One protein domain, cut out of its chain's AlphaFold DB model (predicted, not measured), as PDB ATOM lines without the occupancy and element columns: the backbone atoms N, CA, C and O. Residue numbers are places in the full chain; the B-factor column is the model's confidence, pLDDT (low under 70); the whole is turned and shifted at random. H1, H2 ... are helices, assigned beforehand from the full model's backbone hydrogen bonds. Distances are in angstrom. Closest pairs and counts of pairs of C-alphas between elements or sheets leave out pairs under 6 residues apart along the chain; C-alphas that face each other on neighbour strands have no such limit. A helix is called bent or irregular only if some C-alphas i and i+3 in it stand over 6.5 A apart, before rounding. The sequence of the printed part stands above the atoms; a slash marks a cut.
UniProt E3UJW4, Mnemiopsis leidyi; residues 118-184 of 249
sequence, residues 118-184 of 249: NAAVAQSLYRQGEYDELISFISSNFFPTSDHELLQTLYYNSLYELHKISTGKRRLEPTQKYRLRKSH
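This is residues 118 to 184 of the 249 residues of a protein of Mnemiopsis leidyi (UniProt E3UJW4). One long helix, H3, makes the length of the domain, and two shorter helices, H1 and H2, pack beside it as a three-helix up-and-down bundle, each helix running against the one before it. A fourth helix, H4, crosses H3 steeply on the side away from H1 and H2. The printed part has 67 residues with four named helices, H1 to H4 in chain order, and no named strand; the class is all helix. It is compact, with a radius of gyration of the C-alphas of 12.1 A and spans of 32 by 23 by 16 A.

H1, residues 118 to 128, begins at C-alpha 118 (-39.877, -20.497, 9.380) and is 15.5 A long. H2, residues 131 to 140, measures 14.4 A. H3, residues 145 to 167, measures 33.5 A and is irregular: C-alphas 146 and 149 are 7.3 A apart. H4, residues 174 to 183, is 14.5 A long and ends at C-alpha 183 (-47.187, -39.938, 23.634).

H3 is the hub, touching three helices. H1 touches it at a shallow tilt of 24 degrees, the same way; the closest C-alphas, of Ala 119 and Asp 147, are 6.6 A apart. H2 and H3 form a helical hairpin and touch, opposite ways, at 37 degrees, only just a steep tilt; the closest C-alphas, of Tyr 131 and Ser 158, are 5.0 A apart. H1 and H2, also a helical hairpin, touch at a shallow tilt of 13 degrees, opposite ways, closest at the C-alphas of Leu 125 and Leu 134, 5.8 A. H4 touches H3 at residues 156 to 160 alone, opposite ways, at a steep tilt of 68 degrees, only just short of about perpendicular; the closest C-alphas, of Tyr 160 and Lys 177, are 6.9 A apart. H4 is apart from H1 and H2. In H1, H2 and H4 every O i to N i+4 pair is within hydrogen-bond range; in H3, 17 of 19 are.

The two C-alphas farthest apart, of Pro 144 and Gly 168, are 35.1 A apart. The printed part has no cut and no long link. Its mean pLDDT is 94.8, and no printed residue is under 70.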
ATOM      1  N   ASN A 118     -38.922 -19.521   8.850       93.62
ATOM      2  CA  ASN A 118     -39.877 -20.497   9.380       93.62
ATOM      3  C   ASN A 118     -39.814 -20.587  10.913       93.62
ATOM      4  O   ASN A 118     -40.849 -20.717  11.568       93.62
ATOM      5  N   ALA A 119     -38.621 -20.503  11.511       93.81
ATOM      6  CA  ALA A 119     -38.481 -20.493  12.965       93.81
ATOM      7  C   ALA A 119     -39.048 -19.207  13.590       93.81
ATOM      8  O   ALA A 119     -39.672 -19.268  14.652       93.81
ATOM      9  N   ALA A 120     -38.910 -18.063  12.915       95.25
ATOM     10  CA  ALA A 120     -39.529 -16.808  13.338       95.25
ATOM     11  C   ALA A 120     -41.067 -16.889  13.303       95.25
ATOM     12  O   ALA A 120     -41.730 -16.476  14.261       95.25
ATOM     13  N   VAL A 121     -41.640 -17.493  12.255       95.75
ATOM     14  CA  VAL A 121     -43.088 -17.757  12.164       95.75
ATOM     15  C   VAL A 121     -43.545 -18.661  13.307       95.75
ATOM     16  O   VAL A 121     -44.454 -18.287  14.048       95.75
ATOM     17  N   ALA A 122     -42.868 -19.789  13.536       95.94
ATOM     18  CA  ALA A 122     -43.176 -20.687  14.650       95.94
ATOM     19  C   ALA A 122     -43.138 -19.964  16.013       95.94
ATOM     20  O   ALA A 122     -44.005 -20.155  16.868       95.94
ATOM     21  N   GLN A 123     -42.161 -19.078  16.214       96.25
ATOM     22  CA  GLN A 123     -42.072 -18.282  17.434       96.25
ATOM     23  C   GLN A 123     -43.233 -17.284  17.572       96.25
ATOM     24  O   GLN A 123     -43.717 -17.069  18.684       96.25
ATOM     25  N   SER A 124     -43.689 -16.679  16.473       97.25
ATOM     26  CA  SER A 124     -44.848 -15.779  16.487       97.25
ATOM     27  C   SER A 124     -46.146 -16.504  16.864       97.25
ATOM     28  O   SER A 124     -46.842 -16.022  17.756       97.25
ATOM     29  N   LEU A 125     -46.400 -17.695  16.307       97.06
ATOM     30  CA  LEU A 125     -47.552 -18.538  16.658       97.06
ATOM     31  C   LEU A 125     -47.552 -18.894  18.151       97.06
ATOM     32  O   LEU A 125     -48.568 -18.760  18.833       97.06
ATOM     33  N   TYR A 126     -46.381 -19.246  18.698       97.44
ATOM     34  CA  TYR A 126     -46.242 -19.511  20.133       97.44
ATOM     35  C   TYR A 126     -46.621 -18.297  20.991       97.44
ATOM     36  O   TYR A 126     -47.301 -18.439  22.004       97.44
ATOM     37  N   ARG A 127     -46.179 -17.093  20.602       96.81
ATOM     38  CA  ARG A 127     -46.486 -15.852  21.335       96.81
ATOM     39  C   ARG A 127     -47.967 -15.481  21.265       96.81
ATOM     40  O   ARG A 127     -48.462 -14.863  22.202       96.81
ATOM     41  N   GLN A 128     -48.644 -15.837  20.177       96.81
ATOM     42  CA  GLN A 128     -50.080 -15.610  19.988       96.81
ATOM     43  C   GLN A 128     -50.942 -16.612  20.771       96.81
ATOM     44  O   GLN A 128     -52.107 -16.331  21.030       96.81
ATOM     45  N   GLY A 129     -50.364 -17.733  21.212       96.12
ATOM     46  CA  GLY A 129     -51.083 -18.790  21.924       96.12
ATOM     47  C   GLY A 129     -51.745 -19.820  21.003       96.12
ATOM     48  O   GLY A 129     -52.486 -20.672  21.489       96.12
ATOM     49  N   GLU A 130     -51.446 -19.785  19.702       97.19
ATOM     50  CA  GLU A 130     -51.967 -20.717  18.694       97.19
ATOM     51  C   GLU A 130     -51.157 -22.022  18.692       97.19
ATOM     52  O   GLU A 130     -50.382 -22.340  17.785       97.19
ATOM     53  N   TYR A 131     -51.280 -22.777  19.785       97.25
ATOM     54  CA  TYR A 131     -50.452 -23.954  20.049       97.25
ATOM     55  C   TYR A 131     -50.730 -25.126  19.096       97.25
ATOM     56  O   TYR A 131     -49.791 -25.821  18.706       97.25
ATOM     57  N   ASP A 132     -51.991 -25.351  18.714       96.44
ATOM     58  CA  ASP A 132     -52.372 -26.430  17.791       96.44
ATOM     59  C   ASP A 132     -51.835 -26.178  16.372       96.44
ATOM     60  O   ASP A 132     -51.289 -27.083  15.726       96.44
ATOM     61  N   GLU A 133     -51.927 -24.930  15.903       97.12
ATOM     62  CA  GLU A 133     -51.377 -24.515  14.613       97.12
ATOM     63  C   GLU A 133     -49.852 -24.622  14.613       97.12
ATOM     64  O   GLU A 133     -49.274 -25.189  13.689       97.12
ATOM     65  N   LEU A 134     -49.191 -24.183  15.685       97.25
ATOM     66  CA  LEU A 134     -47.744 -24.302  15.842       97.25
ATOM     67  C   LEU A 134     -47.253 -25.756  15.776       97.25
ATOM     68  O   LEU A 134     -46.273 -26.055  15.092       97.25
ATOM     69  N   ILE A 135     -47.927 -26.675  16.471       96.25
ATOM     70  CA  ILE A 135     -47.596 -28.110  16.443       96.25
ATOM     71  C   ILE A 135     -47.720 -28.660  15.018       96.25
ATOM     72  O   ILE A 135     -46.840 -29.394  14.551       96.25
ATOM     73  N   SER A 136     -48.787 -28.275  14.316       96.50
ATOM     74  CA  SER A 136     -49.034 -28.670  12.927       96.50
ATOM     75  C   SER A 136     -47.980 -28.086  11.980       96.50
ATOM     76  O   SER A 136     -47.425 -28.809  11.154       96.50
ATOM     77  N   PHE A 137     -47.634 -26.808  12.155       96.62
ATOM     78  CA  PHE A 137     -46.634 -26.079  11.378       96.62
ATOM     79  C   PHE A 137     -45.233 -26.680  11.526       96.62
ATOM     80  O   PHE A 137     -44.536 -26.892  10.533       96.62
ATOM     81  N   ILE A 138     -44.825 -27.018  12.752       95.81
ATOM     82  CA  ILE A 138     -43.535 -27.671  13.021       95.81
ATOM     83  C   ILE A 138     -43.474 -29.064  12.377       95.81
ATOM     84  O   ILE A 138     -42.414 -29.513  11.941       95.81
ATOM     85  N   SER A 139     -44.604 -29.765  12.313       93.56
ATOM     86  CA  SER A 139     -44.663 -31.123  11.768       93.56
ATOM     87  C   SER A 139     -44.612 -31.165  10.237       93.56
ATOM     88  O   SER A 139     -44.200 -32.180   9.679       93.56
ATOM     89  N   SER A 140     -45.020 -30.090   9.556       94.25
ATOM     90  CA  SER A 140     -45.114 -30.027   8.092       94.25
ATOM     91  C   SER A 140     -43.940 -29.322   7.410       94.25
ATOM     92  O   SER A 140     -43.651 -29.619   6.251       94.25
ATOM     93  N   ASN A 141     -43.250 -28.412   8.102       93.69
ATOM     94  CA  ASN A 141     -42.178 -27.603   7.523       93.69
ATOM     95  C   ASN A 141     -40.784 -28.138   7.858       93.69
ATOM     96  O   ASN A 141     -40.552 -28.694   8.928       93.69
ATOM     97  N   PHE A 142     -39.834 -27.928   6.948       91.31
ATOM     98  CA  PHE A 142     -38.426 -28.239   7.182       91.31
ATOM     99  C   PHE A 142     -37.708 -27.063   7.841       91.31
ATOM    100  O   PHE A 142     -37.963 -25.899   7.518       91.31
ATOM    101  N   PHE A 143     -36.780 -27.390   8.738       92.19
ATOM    102  CA  PHE A 143     -36.016 -26.418   9.505       92.19
ATOM    103  C   PHE A 143     -34.518 -26.726   9.431       92.19
ATOM    104  O   PHE A 143     -34.132 -27.886   9.254       92.19
ATOM    105  N   PRO A 144     -33.656 -25.704   9.545       91.19
ATOM    106  CA  PRO A 144     -32.226 -25.915   9.690       91.19
ATOM    107  C   PRO A 144     -31.891 -26.420  11.099       91.19
ATOM    108  O   PRO A 144     -32.524 -26.045  12.088       91.19
ATOM    109  N   THR A 145     -30.818 -27.209  11.207       90.56
ATOM    110  CA  THR A 145     -30.366 -27.803  12.476       90.56
ATOM    111  C   THR A 145     -30.063 -26.770  13.564       90.56
ATOM    112  O   THR A 145     -30.191 -27.092  14.744       90.56
ATOM    113  N   SER A 146     -29.700 -25.536  13.190       91.44
ATOM    114  CA  SER A 146     -29.480 -24.421  14.126       91.44
ATOM    115  C   SER A 146     -30.708 -24.123  14.985       91.44
ATOM    116  O   SER A 146     -30.573 -23.787  16.158       91.44
ATOM    117  N   ASP A 147     -31.901 -24.299  14.419       92.81
ATOM    118  CA  ASP A 147     -33.155 -23.879  15.040       92.81
ATOM    119  C   ASP A 147     -33.850 -25.044  15.760       92.81
ATOM    120  O   ASP A 147     -34.819 -24.840  16.495       92.81
ATOM    121  N   HIS A 148     -33.359 -26.278  15.587       93.12
ATOM    122  CA  HIS A 148     -33.989 -27.481  16.136       93.12
ATOM    123  C   HIS A 148     -34.147 -27.416  17.660       93.12
ATOM    124  O   HIS A 148     -35.209 -27.761  18.166       93.12
ATOM    125  N   GLU A 149     -33.138 -26.956  18.403       93.12
ATOM    126  CA  GLU A 149     -33.204 -26.882  19.872       93.12
ATOM    127  C   GLU A 149     -34.330 -25.950  20.354       93.12
ATOM    128  O   GLU A 149     -35.117 -26.293  21.247       93.12
ATOM    129  N   LEU A 150     -34.459 -24.791  19.702       94.38
ATOM    130  CA  LEU A 150     -35.523 -23.833  19.973       94.38
ATOM    131  C   LEU A 150     -36.894 -24.435  19.646       94.38
ATOM    132  O   LEU A 150     -37.801 -24.405  20.480       94.38
ATOM    133  N   LEU A 151     -37.045 -25.022  18.460       95.38
ATOM    134  CA  LEU A 151     -38.316 -25.574  17.988       95.38
ATOM    135  C   LEU A 151     -38.778 -26.774  18.819       95.38
ATOM    136  O   LEU A 151     -39.962 -26.883  19.125       95.38
ATOM    137  N   GLN A 152     -37.859 -27.638  19.255       95.75
ATOM    138  CA  GLN A 152     -38.162 -28.740  20.174       95.75
ATOM    139  C   GLN A 152     -38.716 -28.223  21.507       95.75
ATOM    140  O   GLN A 152     -39.659 -28.795  22.061       95.75
ATOM    141  N   THR A 153     -38.153 -27.121  22.006       96.00
ATOM    142  CA  THR A 153     -38.624 -26.464  23.228       96.00
ATOM    143  C   THR A 153     -40.023 -25.880  23.031       96.00
ATOM    144  O   THR A 153     -40.913 -26.143  23.843       96.00
ATOM    145  N   LEU A 154     -40.246 -25.145  21.936       96.81
ATOM    146  CA  LEU A 154     -41.552 -24.566  21.605       96.81
ATOM    147  C   LEU A 154     -42.624 -25.642  21.418       96.81
ATOM    148  O   LEU A 154     -43.711 -25.517  21.975       96.81
ATOM    149  N   TYR A 155     -42.310 -26.726  20.712       97.12
ATOM    150  CA  TYR A 155     -43.223 -27.841  20.472       97.12
ATOM    151  C   TYR A 155     -43.738 -28.457  21.780       97.12
ATOM    152  O   TYR A 155     -44.945 -28.553  22.005       97.12
ATOM    153  N   TYR A 156     -42.834 -28.825  22.696       97.12
ATOM    154  CA  TYR A 156     -43.254 -29.413  23.969       97.12
ATOM    155  C   TYR A 156     -43.941 -28.415  24.890       97.12
ATOM    156  O   TYR A 156     -44.898 -28.791  25.566       97.12
ATOM    157  N   ASN A 157     -43.493 -27.160  24.918       97.25
ATOM    158  CA  ASN A 157     -44.184 -26.129  25.680       97.25
ATOM    159  C   ASN A 157     -45.616 -25.941  25.172       97.25
ATOM    160  O   ASN A 157     -46.530 -25.904  25.982       97.25
ATOM    161  N   SER A 158     -45.832 -25.950  23.859       97.25
ATOM    162  CA  SER A 158     -47.166 -25.856  23.251       97.25
ATOM    163  C   SER A 158     -48.067 -27.018  23.665       97.25
ATOM    164  O   SER A 158     -49.185 -26.806  24.125       97.25
ATOM    165  N   LEU A 159     -47.550 -28.252  23.629       96.69
ATOM    166  CA  LEU A 159     -48.268 -29.431  24.132       96.69
ATOM    167  C   LEU A 159     -48.614 -29.320  25.623       96.69
ATOM    168  O   LEU A 159     -49.673 -29.767  26.068       96.69
ATOM    169  N   TYR A 160     -47.714 -28.743  26.419       97.00
ATOM    170  CA  TYR A 160     -47.951 -28.500  27.835       97.00
ATOM    171  C   TYR A 160     -49.035 -27.441  28.051       97.00
ATOM    172  O   TYR A 160     -49.909 -27.636  28.894       97.00
ATOM    173  N   GLU A 161     -49.007 -26.342  27.303       96.56
ATOM    174  CA  GLU A 161     -50.036 -25.304  27.367       96.56
ATOM    175  C   GLU A 161     -51.409 -25.857  26.971       96.56
ATOM    176  O   GLU A 161     -52.351 -25.732  27.753       96.56
ATOM    177  N   LEU A 162     -51.506 -26.595  25.863       95.75
ATOM    178  CA  LEU A 162     -52.746 -27.260  25.446       95.75
ATOM    179  C   LEU A 162     -53.298 -28.196  26.518       95.75
ATOM    180  O   LEU A 162     -54.489 -28.170  26.827       95.75
ATOM    181  N   HIS A 163     -52.436 -29.000  27.146       95.50
ATOM    182  CA  HIS A 163     -52.877 -29.895  28.212       95.50
ATOM    183  C   HIS A 163     -53.331 -29.141  29.471       95.50
ATOM    184  O   HIS A 163     -54.252 -29.581  30.164       95.50
ATOM    185  N   LYS A 164     -52.698 -28.007  29.795       95.69
ATOM    186  CA  LYS A 164     -53.148 -27.144  30.896       95.69
ATOM    187  C   LYS A 164     -54.515 -26.546  30.602       95.69
ATOM    188  O   LYS A 164     -55.358 -26.574  31.495       95.69
ATOM    189  N   ILE A 165     -54.727 -26.061  29.376       94.25
ATOM    190  CA  ILE A 165     -56.002 -25.497  28.922       94.25
ATOM    191  C   ILE A 165     -57.097 -26.566  29.003       94.25
ATOM    192  O   ILE A 165     -58.116 -26.338  29.647       94.25
ATOM    193  N   SER A 166     -56.859 -27.764  28.461       93.25
ATOM    194  CA  SER A 166     -57.866 -28.834  28.438       93.25
ATOM    195  C   SER A 166     -58.198 -29.407  29.817       93.25
ATOM    196  O   SER A 166     -59.337 -29.788  30.071       93.25
ATOM    197  N   THR A 167     -57.225 -29.456  30.731       93.75
ATOM    198  CA  THR A 167     -57.430 -29.993  32.088       93.75
ATOM    199  C   THR A 167     -57.813 -28.906  33.104       93.75
ATOM    200  O   THR A 167     -58.119 -29.220  34.252       93.75
ATOM    201  N   GLY A 168     -57.734 -27.622  32.738       92.06
ATOM    202  CA  GLY A 168     -57.923 -26.490  33.657       92.06
ATOM    203  C   GLY A 168     -56.842 -26.362  34.742       92.06
ATOM    204  O   GLY A 168     -57.036 -25.692  35.757       92.06
ATOM    205  N   LYS A 169     -55.687 -27.021  34.576       91.12
ATOM    206  CA  LYS A 169     -54.613 -27.035  35.582       91.12
ATOM    207  C   LYS A 169     -53.704 -25.823  35.433       91.12
ATOM    208  O   LYS A 169     -53.144 -25.576  34.370       91.12
ATOM    209  N   ARG A 170     -53.426 -25.136  36.546       89.44
ATOM    210  CA  ARG A 170     -52.500 -23.987  36.567       89.44
ATOM    211  C   ARG A 170     -51.047 -24.382  36.277       89.44
ATOM    212  O   ARG A 170     -50.290 -23.602  35.705       89.44
ATOM    213  N   ARG A 171     -50.633 -25.581  36.707       90.62
ATOM    214  CA  ARG A 171     -49.275 -26.117  36.535       90.62
ATOM    215  C   ARG A 171     -49.323 -27.603  36.200       90.62
ATOM    216  O   ARG A 171     -50.170 -28.335  36.702       90.62
ATOM    217  N   LEU A 172     -48.378 -28.027  35.369       93.44
ATOM    218  CA  LEU A 172     -48.183 -29.418  34.979       93.44
ATOM    219  C   LEU A 172     -47.141 -30.085  35.866       93.44
ATOM    220  O   LEU A 172     -46.020 -29.586  35.998       93.44
ATOM    221  N   GLU A 173     -47.491 -31.249  36.399       94.25
ATOM    222  CA  GLU A 173     -46.549 -32.061  37.158       94.25
ATOM    223  C   GLU A 173     -45.465 -32.672  36.253       94.25
ATOM    224  O   GLU A 173     -45.732 -32.983  35.084       94.25
ATOM    225  N   PRO A 174     -44.259 -32.945  36.785       95.44
ATOM    226  CA  PRO A 174     -43.188 -33.601  36.031       95.44
ATOM    227  C   PRO A 174     -43.622 -34.921  35.376       95.44
ATOM    228  O   PRO A 174     -43.286 -35.189  34.219       95.44
ATOM    229  N   THR A 175     -44.429 -35.719  36.079       94.62
ATOM    230  CA  THR A 175     -44.966 -36.993  35.580       94.62
ATOM    231  C   THR A 175     -45.866 -36.801  34.362       94.62
ATOM    232  O   THR A 175     -45.787 -37.568  33.403       94.62
ATOM    233  N   GLN A 176     -46.702 -35.761  34.364       95.19
ATOM    234  CA  GLN A 176     -47.597 -35.447  33.247       95.19
ATOM    235  C   GLN A 176     -46.795 -34.969  32.032       95.19
ATOM    236  O   GLN A 176     -46.997 -35.481  30.932       95.19
ATOM    237  N   LYS A 177     -45.794 -34.099  32.236       95.31
ATOM    238  CA  LYS A 177     -44.866 -33.684  31.168       95.31
ATOM    239  C   LYS A 177     -44.142 -34.875  30.540       95.31
ATOM    240  O   LYS A 177     -43.956 -34.930  29.331       95.31
ATOM    241  N   TYR A 178     -43.734 -35.855  31.347       94.81
ATOM    242  CA  TYR A 178     -43.146 -37.092  30.829       94.81
ATOM    243  C   TYR A 178     -44.134 -37.896  29.973       94.81
ATOM    244  O   TYR A 178     -43.760 -38.343  28.889       94.81
ATOM    245  N   ARG A 179     -45.385 -38.059  30.427       94.62
ATOM    246  CA  ARG A 179     -46.420 -38.769  29.656       94.62
ATOM    247  C   ARG A 179     -46.655 -38.107  28.301       94.62
ATOM    248  O   ARG A 179     -46.628 -38.815  27.302       94.62
ATOM    249  N   LEU A 180     -46.772 -36.779  28.275       95.19
ATOM    250  CA  LEU A 180     -46.957 -36.004  27.045       95.19
ATOM    251  C   LEU A 180     -45.783 -36.168  26.076       95.19
ATOM    252  O   LEU A 180     -45.997 -36.463  24.909       95.19
ATOM    253  N   ARG A 181     -44.535 -36.078  26.553       95.00
ATOM    254  CA  ARG A 181     -43.353 -36.314  25.700       95.00
ATOM    255  C   ARG A 181     -43.290 -37.732  25.139       95.00
ATOM    256  O   ARG A 181     -42.765 -37.952  24.056       95.00
ATOM    257  N   LYS A 182     -43.787 -38.713  25.896       90.81
ATOM    258  CA  LYS A 182     -43.805 -40.112  25.466       90.81
ATOM    259  C   LYS A 182     -44.898 -40.377  24.430       90.81
ATOM    260  O   LYS A 182     -44.655 -41.156  23.515       90.81
ATOM    261  N   SER A 183     -46.084 -39.788  24.591       92.31
ATOM    262  CA  SER A 183     -47.187 -39.938  23.634       92.31
ATOM    263  C   SER A 183     -46.994 -39.093  22.375       92.31
ATOM    264  O   SER A 183     -47.443 -39.502  21.311       92.31
ATOM    265  N   HIS A 184     -46.301 -37.959  22.489       92.31
ATOM    266  CA  HIS A 184     -46.011 -37.036  21.394       92.31
ATOM    267  C   HIS A 184     -44.498 -36.937  21.174       92.31
ATOM    268  O   HIS A 184     -43.881 -35.964  21.611       92.31
TER     269      HIS A 184